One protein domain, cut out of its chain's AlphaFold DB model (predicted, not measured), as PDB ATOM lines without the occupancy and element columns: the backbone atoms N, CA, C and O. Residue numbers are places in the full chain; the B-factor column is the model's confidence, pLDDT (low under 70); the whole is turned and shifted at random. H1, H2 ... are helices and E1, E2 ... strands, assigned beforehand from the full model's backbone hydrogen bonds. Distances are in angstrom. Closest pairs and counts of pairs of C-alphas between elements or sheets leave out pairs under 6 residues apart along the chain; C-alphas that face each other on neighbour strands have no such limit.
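This is residues 70 to 152 of the 158 residues of the protein "HrpB_C domain-containing protein" of Opitutae bacterium (UniProt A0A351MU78). A small, twisted sheet of four strands, E1 to E4, has the short helix H1 and residues 99 to 106 of the long link after it over one face, while H2 and H3 follow one another past the edge strand E4 and only graze the sheet. The turn round Asp 110 and the far part of H3 make the two ends of the longest axis. The 83 printed residues hold three named helices and four named strands, in the order E1 E2 H1 E3 E4 H2 H3, and the class is mixed, helices and strands. The sheet runs E1 E2 E3 E4 and is mixed, with E2 and E3 parallel and the other neighbours antiparallel. The whole is compact, with a radius of gyration of the C-alphas of 12.5 A and spans of 38 by 26 by 25 A.

E1, residues 79 to 83, begins at C-alpha 79 (214.448, 159.669, 143.489) and is 12.7 A long from first to last C-alpha. E2, residues 89 to 94, is 16.9 A long and H1, residues 95 to 98, is 5.3 A. E3, residues 116 to 120, begins at C-alpha 116 (205.492, 156.175, 150.923) and is 12.3 A long. E4, residues 126 to 130, is 10.9 A long and H2, residues 133 to 138, is 8.9 A. H3, residues 141 to 151, is 15.2 A long and ends at C-alpha 151 (226.307, 149.681, 162.705).

E1 and E2 form an antiparallel hairpin at 148 degrees, with N 82 and O 90 within hydrogen-bond range at 2.8 A. E2 and E3 are parallel at 23 degrees, with N 118 and O 91 at 2.8 A. E3 and E4 form an antiparallel hairpin at 155 degrees, with N 117 and O 130 at 2.7 A. The sheet is strongly twisted, only just, its C-alphas lying up to 4.4 A off their best plane. E2, H1 and E3 make a strand-helix-strand unit, two parallel neighbour strands with a helix between, and its crossover is right-handed. H1 is on the sheet at a height of 8.5 A over the sheet; the closest C-alphas of H1 and E3 are those of Val 95 and Ile 119, 5.9 A apart. H2 only grazes the sheet with residues 133 to 136, and the closest C-alphas of H2 and E4 are those of Phe 136 and Thr 130, 7.1 A apart. H3 only grazes it with residues 141 to 148, and the closest C-alphas of H3 and E4 are those of Val 144 and Val 127, 7.5 A apart. H2 and H3 meet only through their link, and H1 is apart from both. Every O i to N i+4 pair is within hydrogen-bond range in H2 and 6 of 7 are in H3, while H1 is too short for such a pair.

The two C-alphas farthest apart, those of Asp 110 and Gly 150, are 39.5 A apart. The link from H1 to E3, residues 99 to 115, is long, and within it residues 107 to 108 pair antiparallel with 113 to 114; the other links are tight. The printed part has no cut, its mean pLDDT is 94.0, and no printed residue is under 70.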
ATOM      1  N   ILE A  70     211.104 162.354 141.771       94.81
ATOM      2  CA  ILE A  70     211.056 163.534 142.627       94.81
ATOM      3  C   ILE A  70     212.471 163.971 142.989       94.81
ATOM      4  O   ILE A  70     213.347 163.143 143.259       94.81
ATOM      5  N   ASP A  71     212.697 165.278 143.003       94.44
ATOM      6  CA  ASP A  71     213.984 165.837 143.390       94.44
ATOM      7  C   ASP A  71     214.133 165.868 144.910       94.44
ATOM      8  O   ASP A  71     213.347 166.483 145.633       94.44
ATOM      9  N   LEU A  72     215.190 165.214 145.386       94.62
ATOM     10  CA  LEU A  72     215.655 165.301 146.763       94.62
ATOM     11  C   LEU A  72     217.000 166.047 146.744       94.62
ATOM     12  O   LEU A  72     217.958 165.506 146.198       94.62
ATOM     13  N   PRO A  73     217.116 167.252 147.336       90.75
ATOM     14  CA  PRO A  73     218.299 168.112 147.227       90.75
ATOM     15  C   PRO A  73     219.622 167.448 147.621       90.75
ATOM     16  O   PRO A  73     220.669 167.775 147.075       90.75
ATOM     17  N   ARG A  74     219.584 166.511 148.576       91.94
ATOM     18  CA  ARG A  74     220.765 165.783 149.067       91.94
ATOM     19  C   ARG A  74     221.043 164.487 148.302       91.94
ATOM     20  O   ARG A  74     222.052 163.831 148.557       91.94
ATOM     21  N   LYS A  75     220.168 164.098 147.375       91.75
ATOM     22  CA  LYS A  75     220.331 162.904 146.547       91.75
ATOM     23  C   LYS A  75     220.957 163.304 145.215       91.75
ATOM     24  O   LYS A  75     220.457 164.177 144.519       91.75
ATOM     25  N   LYS A  76     222.040 162.621 144.829       90.38
ATOM     26  CA  LYS A  76     222.786 162.905 143.587       90.38
ATOM     27  C   LYS A  76     221.919 162.823 142.321       90.38
ATOM     28  O   LYS A  76     222.183 163.513 141.343       90.38
ATOM     29  N   HIS A  77     220.921 161.946 142.332       92.94
ATOM     30  CA  HIS A  77     219.979 161.760 141.236       92.94
ATOM     31  C   HIS A  77     218.550 161.847 141.773       92.94
ATOM     32  O   HIS A  77     218.328 161.429 142.914       92.94
ATOM     33  N   PRO A  78     217.580 162.308 140.965       94.44
ATOM     34  CA  PRO A  78     216.180 162.340 141.370       94.44
ATOM     35  C   PRO A  78     215.718 160.956 141.845       94.44
ATOM     36  O   PRO A  78     216.035 159.932 141.228       94.44
ATOM     37  N   ALA A  79     214.983 160.909 142.953       95.56
ATOM     38  CA  ALA A  79     214.448 159.669 143.489       95.56
ATOM     39  C   ALA A  79     213.340 159.156 142.570       95.56
ATOM     40  O   ALA A  79     212.368 159.859 142.308       95.56
ATOM     41  N   ARG A  80     213.483 157.927 142.072       96.56
ATOM     42  CA  ARG A  80     212.452 157.283 141.256       96.56
ATOM     43  C   ARG A  80     211.235 156.966 142.120       96.56
ATOM     44  O   ARG A  80     211.385 156.375 143.186       96.56
ATOM     45  N   ILE A  81     210.056 157.316 141.620       96.94
ATOM     46  CA  ILE A  81     208.780 156.934 142.215       96.94
ATOM     47  C   ILE A  81     208.386 155.569 141.650       96.94
ATOM     48  O   ILE A  81     208.315 155.366 140.433       96.94
ATOM     49  N   VAL A  82     208.166 154.614 142.546       96.12
ATOM     50  CA  VAL A  82     207.701 153.267 142.233       96.12
ATOM     51  C   VAL A  82     206.216 153.199 142.551       96.12
ATOM     52  O   VAL A  82     205.824 153.277 143.709       96.12
ATOM     53  N   TYR A  83     205.404 153.051 141.510       95.00
ATOM     54  CA  TYR A  83     203.971 152.797 141.629       95.00
ATOM     55  C   TYR A  83     203.751 151.291 141.754       95.00
ATOM     56  O   TYR A  83     204.209 150.536 140.882       95.00
ATOM     57  N   ASP A  84     203.093 150.856 142.822       91.31
ATOM     58  CA  ASP A  84     202.771 149.446 143.042       91.31
ATOM     59  C   ASP A  84     201.370 149.078 142.521       91.31
ATOM     60  O   ASP A  84     200.742 149.835 141.777       91.31
ATOM     61  N   GLU A  85     200.943 147.849 142.806       86.06
ATOM     62  CA  GLU A  85     199.646 147.318 142.372       86.06
ATOM     63  C   GLU A  85     198.513 147.689 143.334       86.06
ATOM     64  O   GLU A  85     197.373 147.831 142.897       86.06
ATOM     65  N   ASP A  86     198.837 147.942 144.603       84.50
ATOM     66  CA  ASP A  86     197.896 148.370 145.643       84.50
ATOM     67  C   ASP A  86     197.506 149.854 145.497       84.50
ATOM     68  O   ASP A  86     196.541 150.351 146.094       84.50
ATOM     69  N   GLY A  87     198.218 150.575 144.630       86.50
ATOM     70  CA  GLY A  87     198.006 151.985 144.356       86.50
ATOM     71  C   GLY A  87     198.710 152.881 145.367       86.50
ATOM     72  O   GLY A  87     198.221 153.978 145.629       86.50
ATOM     73  N   GLU A  88     199.838 152.444 145.924       93.38
ATOM     74  CA  GLU A  88     200.794 153.306 146.607       93.38
ATOM     75  C   GLU A  88     201.863 153.814 145.625       93.38
ATOM     76  O   GLU A  88     202.177 153.209 144.594       93.38
ATOM     77  N   ALA A  89     202.443 154.962 145.967       96.44
ATOM     78  CA  ALA A  89     203.584 155.534 145.272       96.44
ATOM     79  C   ALA A  89     204.744 155.642 146.261       96.44
ATOM     80  O   ALA A  89     204.698 156.426 147.208       96.44
ATOM     81  N   CYS A  90     205.776 154.832 146.052       96.81
ATOM     82  CA  CYS A  90     206.900 154.694 146.966       96.81
ATOM     83  C   CYS A  90     208.155 155.395 146.433       96.81
ATOM     84  O   CYS A  90     208.444 155.338 145.237       96.81
ATOM     85  N   ILE A  91     208.956 155.971 147.325       97.06
ATOM     86  CA  ILE A  91     210.325 156.400 147.032       97.06
ATOM     87  C   ILE A  91     211.309 155.737 147.983       97.06
ATOM     88  O   ILE A  91     211.011 155.482 149.147       97.06
ATOM     89  N   GLU A  92     212.517 155.509 147.488       96.75
ATOM     90  CA  GLU A  92     213.625 155.003 148.285       96.75
ATOM     91  C   GLU A  92     214.669 156.095 148.487       96.75
ATOM     92  O   GLU A  92     215.212 156.662 147.527       96.75
ATOM     93  N   ALA A  93     214.975 156.380 149.746       96.56
ATOM     94  CA  ALA A  93     215.989 157.354 150.111       96.56
ATOM     95  C   ALA A  93     216.668 156.950 151.413       96.56
ATOM     96  O   ALA A  93     216.027 156.408 152.315       96.56
ATOM     97  N   THR A  94     217.973 157.202 151.523       95.50
ATOM     98  CA  THR A  94     218.635 157.024 152.817       95.50
ATOM     99  C   THR A  94     218.186 158.104 153.795       95.50
ATOM    100  O   THR A  94     217.761 159.185 153.387       95.50
ATOM    101  N   VAL A  95     218.324 157.844 155.095       94.25
ATOM    102  CA  VAL A  95     218.049 158.847 156.143       94.25
ATOM    103  C   VAL A  95     218.773 160.171 155.853       94.25
ATOM    104  O   VAL A  95     218.183 161.237 155.989       94.25
ATOM    105  N   GLN A  96     220.026 160.112 155.383       93.12
ATOM    106  CA  GLN A  96     220.806 161.317 155.090       93.12
ATOM    107  C   GLN A  96     220.289 162.094 153.874       93.12
ATOM    108  O   GLN A  96     220.359 163.320 153.853       93.12
ATOM    109  N   GLU A  97     219.765 161.389 152.868       94.88
ATOM    110  CA  GLU A  97     219.156 161.998 151.677       94.88
ATOM    111  C   GLU A  97     217.856 162.756 152.027       94.88
ATOM    112  O   GLU A  97     217.441 163.628 151.263       94.88
ATOM    113  N   LEU A  98     217.239 162.453 153.177       94.81
ATOM    114  CA  LEU A  98     215.980 163.040 153.651       94.81
ATOM    115  C   LEU A  98     216.160 164.172 154.676       94.81
ATOM    116  O   LEU A  98     215.178 164.838 155.003       94.81
ATOM    117  N   TYR A  99     217.371 164.405 155.195       94.00
ATOM    118  CA  TYR A  99     217.603 165.468 156.179       94.00
ATOM    119  C   TYR A  99     217.177 166.837 155.647       94.00
ATOM    120  O   TYR A  99     217.502 167.207 154.516       94.00
ATOM    121  N   ASP A 100     216.491 167.596 156.503       91.12
ATOM    122  CA  ASP A 100     215.965 168.937 156.227       91.12
ATOM    123  C   ASP A 100     214.930 168.981 155.077       91.12
ATOM    124  O   ASP A 100     214.485 170.060 154.675       91.12
ATOM    125  N   PHE A 101     214.523 167.825 154.530       93.44
ATOM    126  CA  PHE A 101     213.508 167.760 153.487       93.44
ATOM    127  C   PHE A 101     212.107 167.794 154.112       93.44
ATOM    128  O   PHE A 101     211.783 166.929 154.924       93.44
ATOM    129  N   PRO A 102     211.250 168.760 153.741       92.19
ATOM    130  CA  PRO A 102     209.944 168.906 154.371       92.19
ATOM    131  C   PRO A 102     208.976 167.816 153.891       92.19
ATOM    132  O   PRO A 102     208.743 167.689 152.683       92.19
ATOM    133  N   GLY A 103     208.345 167.085 154.818       90.75
ATOM    134  CA  GLY A 103     207.440 165.975 154.499       90.75
ATOM    135  C   GLY A 103     206.284 166.364 153.575       90.75
ATOM    136  O   GLY A 103     205.942 165.620 152.659       90.75
ATOM    137  N   LYS A 104     205.762 167.593 153.703       92.06
ATOM    138  CA  LYS A 104     204.713 168.137 152.816       92.06
ATOM    139  C   LYS A 104     205.056 168.132 151.318       92.06
ATOM    140  O   LYS A 104     204.141 168.165 150.502       92.06
ATOM    141  N   LYS A 105     206.345 168.115 150.945       92.69
ATOM    142  CA  LYS A 105     206.785 168.041 149.538       92.69
ATOM    143  C   LYS A 105     206.773 166.615 148.982       92.69
ATOM    144  O   LYS A 105     206.875 166.449 147.775       92.69
ATOM    145  N   LEU A 106     206.625 165.592 149.825       95.25
ATOM    146  CA  LEU A 106     206.518 164.187 149.419       95.25
ATOM    147  C   LEU A 106     205.064 163.817 149.132       95.25
ATOM    148  O   LEU A 106     204.538 162.845 149.663       95.25
ATOM    149  N   ARG A 107     204.394 164.629 148.315       95.44
ATOM    150  CA  ARG A 107     203.002 164.430 147.914       95.44
ATOM    151  C   ARG A 107     202.873 164.614 146.406       95.44
ATOM    152  O   ARG A 107     203.493 165.508 145.838       95.44
ATOM    153  N   ILE A 108     202.058 163.775 145.780       95.62
ATOM    154  CA  ILE A 108     201.721 163.815 144.352       95.62
ATOM    155  C   ILE A 108     200.210 164.015 144.178       95.62
ATOM    156  O   ILE A 108     199.491 164.213 145.163       95.62
ATOM    157  N   CYS A 109     199.728 164.023 142.933       94.69
ATOM    158  CA  CYS A 109     198.332 164.312 142.601       94.69
ATOM    159  C   CYS A 109     197.871 165.671 143.157       94.69
ATOM    160  O   CYS A 109     196.862 165.752 143.854       94.69
ATOM    161  N   ASP A 110     198.654 166.730 142.913       92.12
ATOM    162  CA  ASP A 110     198.406 168.084 143.437       92.12
ATOM    163  C   ASP A 110     198.292 168.141 144.973       92.12
ATOM    164  O   ASP A 110     197.479 168.862 145.546       92.12
ATOM    165  N   GLY A 111     199.123 167.355 145.666       92.81
ATOM    166  CA  GLY A 111     199.200 167.348 147.127       92.81
ATOM    167  C   GLY A 111     198.222 166.390 147.812       92.81
ATOM    168  O   GLY A 111     198.296 166.224 149.032       92.81
ATOM    169  N   LYS A 112     197.337 165.726 147.058       92.69
ATOM    170  CA  LYS A 112     196.311 164.824 147.602       92.69
ATOM    171  C   LYS A 112     196.914 163.553 148.204       92.69
ATOM    172  O   LYS A 112     196.534 163.164 149.306       92.69
ATOM    173  N   VAL A 113     197.885 162.941 147.522       95.25
ATOM    174  CA  VAL A 113     198.397 161.611 147.888       95.25
ATOM    175  C   VAL A 113     199.825 161.705 148.430       95.25
ATOM    176  O   VAL A 113     200.705 162.174 147.705       95.25
ATOM    177  N   PRO A 114     200.093 161.277 149.679       96.19
ATOM    178  CA  PRO A 114     201.453 161.190 150.197       96.19
ATOM    179  C   PRO A 114     202.229 160.040 149.552       96.19
ATOM    180  O   PRO A 114     201.690 158.961 149.313       96.19
ATOM    181  N   LEU A 115     203.515 160.274 149.301       96.94
ATOM    182  CA  LEU A 115     204.453 159.236 148.905       96.94
ATOM    183  C   LEU A 115     204.831 158.397 150.128       96.94
ATOM    184  O   LEU A 115     205.122 158.928 151.201       96.94
ATOM    185  N   VAL A 116     204.898 157.084 149.944       97.06
ATOM    186  CA  VAL A 116     205.492 156.175 150.923       97.06
ATOM    187  C   VAL A 116     207.009 156.300 150.829       97.06
ATOM    188  O   VAL A 116     207.623 156.022 149.801       97.06
ATOM    189  N   VAL A 117     207.642 156.710 151.914       97.19
ATOM    190  CA  VAL A 117     209.090 156.828 152.024       97.19
ATOM    191  C   VAL A 117     209.643 155.542 152.615       97.19
ATOM    192  O   VAL A 117     209.502 155.271 153.809       97.19
ATOM    193  N   CYS A 118     210.302 154.749 151.778       97.19
ATOM    194  CA  CYS A 118     211.142 153.639 152.196       97.19
ATOM    195  C   CYS A 118     212.491 154.205 152.651       97.19
ATOM    196  O   CYS A 118     213.405 154.418 151.849       97.19
ATOM    197  N   ILE A 119     212.598 154.474 153.949       96.62
ATOM    198  CA  ILE A 119     213.798 155.016 154.576       96.62
ATOM    199  C   ILE A 119     214.852 153.913 154.633       96.62
ATOM    200  O   ILE A 119     214.631 152.847 155.212       96.62
ATOM    201  N   GLN A 120     216.006 154.172 154.026       96.31
ATOM    202  CA  GLN A 120     217.103 153.221 153.891       96.31
ATOM    203  C   GLN A 120     218.262 153.543 154.842       96.31
ATOM    204  O   GLN A 120     218.608 154.699 155.101       96.31
ATOM    205  N   SER A 121     218.922 152.493 155.319       94.62
ATOM    206  CA  SER A 121     220.260 152.581 155.911       94.62
ATOM    207  C   SER A 121     221.323 152.900 154.842       94.62
ATOM    208  O   SER A 121     221.048 152.759 153.645       94.62
ATOM    209  N   PRO A 122     222.564 153.256 155.232       92.88
ATOM    210  CA  PRO A 122     223.659 153.454 154.280       92.88
ATOM    211  C   PRO A 122     223.916 152.264 153.342       92.88
ATOM    212  O   PRO A 122     224.306 152.461 152.196       92.88
ATOM    213  N   ALA A 123     223.623 151.037 153.785       93.44
ATOM    214  CA  ALA A 123     223.720 149.826 152.970       93.44
ATOM    215  C   ALA A 123     222.486 149.568 152.076       93.44
ATOM    216  O   ALA A 123     222.272 148.437 151.644       93.44
ATOM    217  N   ARG A 124     221.640 150.582 151.831       92.25
ATOM    218  CA  ARG A 124     220.427 150.505 150.986       92.25
ATOM    219  C   ARG A 124     219.403 149.452 151.442       92.25
ATOM    220  O   ARG A 124     218.587 148.983 150.657       92.25
ATOM    221  N   ARG A 125     219.402 149.093 152.729       94.25
ATOM    222  CA  ARG A 125     218.357 148.252 153.341       94.25
ATOM    223  C   ARG A 125     217.277 149.138 153.942       94.25
ATOM    224  O   ARG A 125     217.623 150.017 154.733       94.25
ATOM    225  N   THR A 126     216.014 148.898 153.592       95.81
ATOM    226  CA  THR A 126     214.860 149.590 154.182       95.81
ATOM    227  C   THR A 126     214.790 149.294 155.674       95.81
ATOM    228  O   THR A 126     214.707 148.136 156.074       95.81
ATOM    229  N   VAL A 127     214.849 150.345 156.486       95.31
ATOM    230  CA  VAL A 127     214.742 150.272 157.950       95.31
ATOM    231  C   VAL A 127     213.361 150.672 158.438       95.31
ATOM    232  O   VAL A 127     212.922 150.200 159.480       95.31
ATOM    233  N   GLN A 128     212.669 151.524 157.683       95.31
ATOM    234  CA  GLN A 128     211.325 151.972 158.007       95.31
ATOM    235  C   GLN A 128     210.581 152.394 156.738       95.31
ATOM    236  O   GLN A 128     211.186 152.904 155.796       95.31
ATOM    237  N   ARG A 129     209.262 152.194 156.727       96.00
ATOM    238  CA  ARG A 129     208.333 152.780 155.753       96.00
ATOM    239  C   ARG A 129     207.463 153.804 156.475       96.00
ATOM    240  O   ARG A 129     206.998 153.525 157.577       96.00
ATOM    241  N   THR A 130     207.261 154.975 155.880       95.88
ATOM    242  CA  THR A 130     206.354 156.002 156.419       95.88
ATOM    243  C   THR A 130     205.730 156.823 155.296       95.88
ATOM    244  O   THR A 130     206.395 157.104 154.308       95.88
ATOM    245  N   THR A 131     204.477 157.240 155.443       95.50
ATOM    246  CA  THR A 131     203.837 158.263 154.591       95.50
ATOM    247  C   THR A 131     203.938 159.665 155.191       95.50
ATOM    248  O   THR A 131     203.547 160.644 154.558       95.50
ATOM    249  N   ASP A 132     204.438 159.763 156.422       95.19
ATOM    250  CA  ASP A 132     204.617 161.006 157.157       95.19
ATOM    251  C   ASP A 132     206.071 161.106 157.630       95.19
ATOM    252  O   ASP A 132     206.500 160.471 158.603       95.19
ATOM    253  N   LEU A 133     206.852 161.871 156.870       95.38
ATOM    254  CA  LEU A 133     208.259 162.103 157.164       95.38
ATOM    255  C   LEU A 133     208.438 162.990 158.408       95.38
ATOM    256  O   LEU A 133     209.389 162.790 159.158       95.38
ATOM    257  N   ASP A 134     207.519 163.922 158.660       93.62
ATOM    258  CA  ASP A 134     207.633 164.863 159.776       93.62
ATOM    259  C   ASP A 134     207.391 164.125 161.107       93.62
ATOM    260  O   ASP A 134     208.184 164.240 162.046       93.62
ATOM    261  N   SER A 135     206.380 163.248 161.151       94.38
ATOM    262  CA  SER A 135     206.149 162.345 162.289       94.38
ATOM    263  C   SER A 135     207.301 161.355 162.509       94.38
ATOM    264  O   SER A 135     207.635 161.035 163.653       94.38
ATOM    265  N   PHE A 136     207.957 160.889 161.438       95.19
ATOM    266  CA  PHE A 136     209.145 160.038 161.559       95.19
ATOM    267  C   PHE A 136     210.278 160.745 162.312       95.19
ATOM    268  O   PHE A 136     210.873 160.138 163.208       95.19
ATOM    269  N   TRP A 137     210.554 162.013 161.987       94.62
ATOM    270  CA  TRP A 137     211.608 162.793 162.641       94.62
ATOM    271  C   TRP A 137     211.321 163.051 164.122       94.62
ATOM    272  O   TRP A 137     212.238 162.959 164.938       94.62
ATOM    273  N   LEU A 138     210.062 163.334 164.472       93.31
ATOM    274  CA  LEU A 138     209.646 163.612 165.851       93.31
ATOM    275  C   LEU A 138     209.556 162.356 166.732       93.31
ATOM    276  O   LEU A 138     209.683 162.457 167.950       93.31
ATOM    277  N   GLY A 139     209.328 161.185 166.135       93.81
ATOM    278  CA  GLY A 139     209.126 159.932 166.860       93.81
ATOM    279  C   GLY A 139     210.224 158.902 166.606       93.81
ATOM    280  O   GLY A 139     211.240 158.834 167.300       93.81
ATOM    281  N   SER A 140     209.992 158.037 165.618       93.00
ATOM    282  CA  SER A 140     210.758 156.803 165.398       93.00
ATOM    283  C   SER A 140     212.226 157.015 165.013       93.00
ATOM    284  O   SER A 140     213.038 156.101 165.189       93.00
ATOM    285  N   TYR A 141     212.599 158.202 164.524       94.81
ATOM    286  CA  TYR A 141     213.973 158.499 164.133       94.81
ATOM    287  C   TYR A 141     214.974 158.293 165.276       94.81
ATOM    288  O   TYR A 141     216.052 157.755 165.036       94.81
ATOM    289  N   ALA A 142     214.627 158.620 166.527       94.38
ATOM    290  CA  ALA A 142     215.536 158.443 167.663       94.38
ATOM    291  C   ALA A 142     215.992 156.979 167.830       94.38
ATOM    292  O   ALA A 142     217.175 156.704 168.065       94.38
ATOM    293  N   GLN A 143     215.067 156.033 167.644       93.25
ATOM    294  CA  GLN A 143     215.348 154.602 167.723       93.25
ATOM    295  C   GLN A 143     216.144 154.116 166.504       93.25
ATOM    296  O   GLN A 143     217.138 153.404 166.663       93.25
ATOM    297  N   VAL A 144     215.757 154.548 165.297       93.56
ATOM    298  CA  VAL A 144     216.477 154.227 164.050       93.56
ATOM    299  C   VAL A 144     217.914 154.751 164.101       93.56
ATOM    300  O   VAL A 144     218.853 154.031 163.761       93.56
ATOM    301  N   ARG A 145     218.117 155.974 164.600       94.44
ATOM    302  CA  ARG A 145     219.436 156.587 164.782       94.44
ATOM    303  C   ARG A 145     220.307 155.773 165.731       94.44
ATOM    304  O   ARG A 145     221.487 155.589 165.450       94.44
ATOM    305  N   LYS A 146     219.749 155.282 166.844       93.50
ATOM    306  CA  LYS A 146     220.490 154.478 167.828       93.50
ATOM    307  C   LYS A 146     221.019 153.176 167.216       93.50
ATOM    308  O   LYS A 146     222.196 152.871 167.398       93.50
ATOM    309  N   ASP A 147     220.185 152.450 166.469       92.00
ATOM    310  CA  ASP A 147     220.595 151.205 165.798       92.00
ATOM    311  C   ASP A 147     221.610 151.474 164.675       92.00
ATOM    312  O   ASP A 147     222.674 150.850 164.611       92.00
ATOM    313  N   LEU A 148     221.335 152.464 163.821       94.06
ATOM    314  CA  LEU A 148     222.188 152.746 162.672       94.06
ATOM    315  C   LEU A 148     223.530 153.369 163.047       94.06
ATOM    316  O   LEU A 148     224.529 153.046 162.408       94.06
ATOM    317  N   ARG A 149     223.599 154.197 164.093       93.56
ATOM    318  CA  ARG A 149     224.866 154.774 164.561       93.56
ATOM    319  C   ARG A 149     225.844 153.705 165.040       93.56
ATOM    320  O   ARG A 149     227.039 153.843 164.797       93.56
ATOM    321  N   GLY A 150     225.349 152.642 165.678       92.62
ATOM    322  CA  GLY A 150     226.181 151.510 166.096       92.62
ATOM    323  C   GLY A 150     226.745 150.730 164.908       92.62
ATOM    324  O   GLY A 150     227.933 150.422 164.877       92.62
ATOM    325  N   ARG A 151     225.909 150.453 163.898       92.38
ATOM    326  CA  ARG A 151     226.307 149.681 162.705       92.38
ATOM    327  C   ARG A 151     227.130 150.491 161.699       92.38
ATOM    328  O   ARG A 151     227.949 149.927 160.980       92.38
ATOM    329  N   TYR A 152     226.918 151.804 161.641       94.25
ATOM    330  CA  TYR A 152     227.502 152.713 160.651       94.25
ATOM    331  C   TYR A 152     228.093 153.968 161.326       94.25
ATOM    332  O   TYR A 152     227.594 155.083 161.124       94.25
TER     333      TYR A 152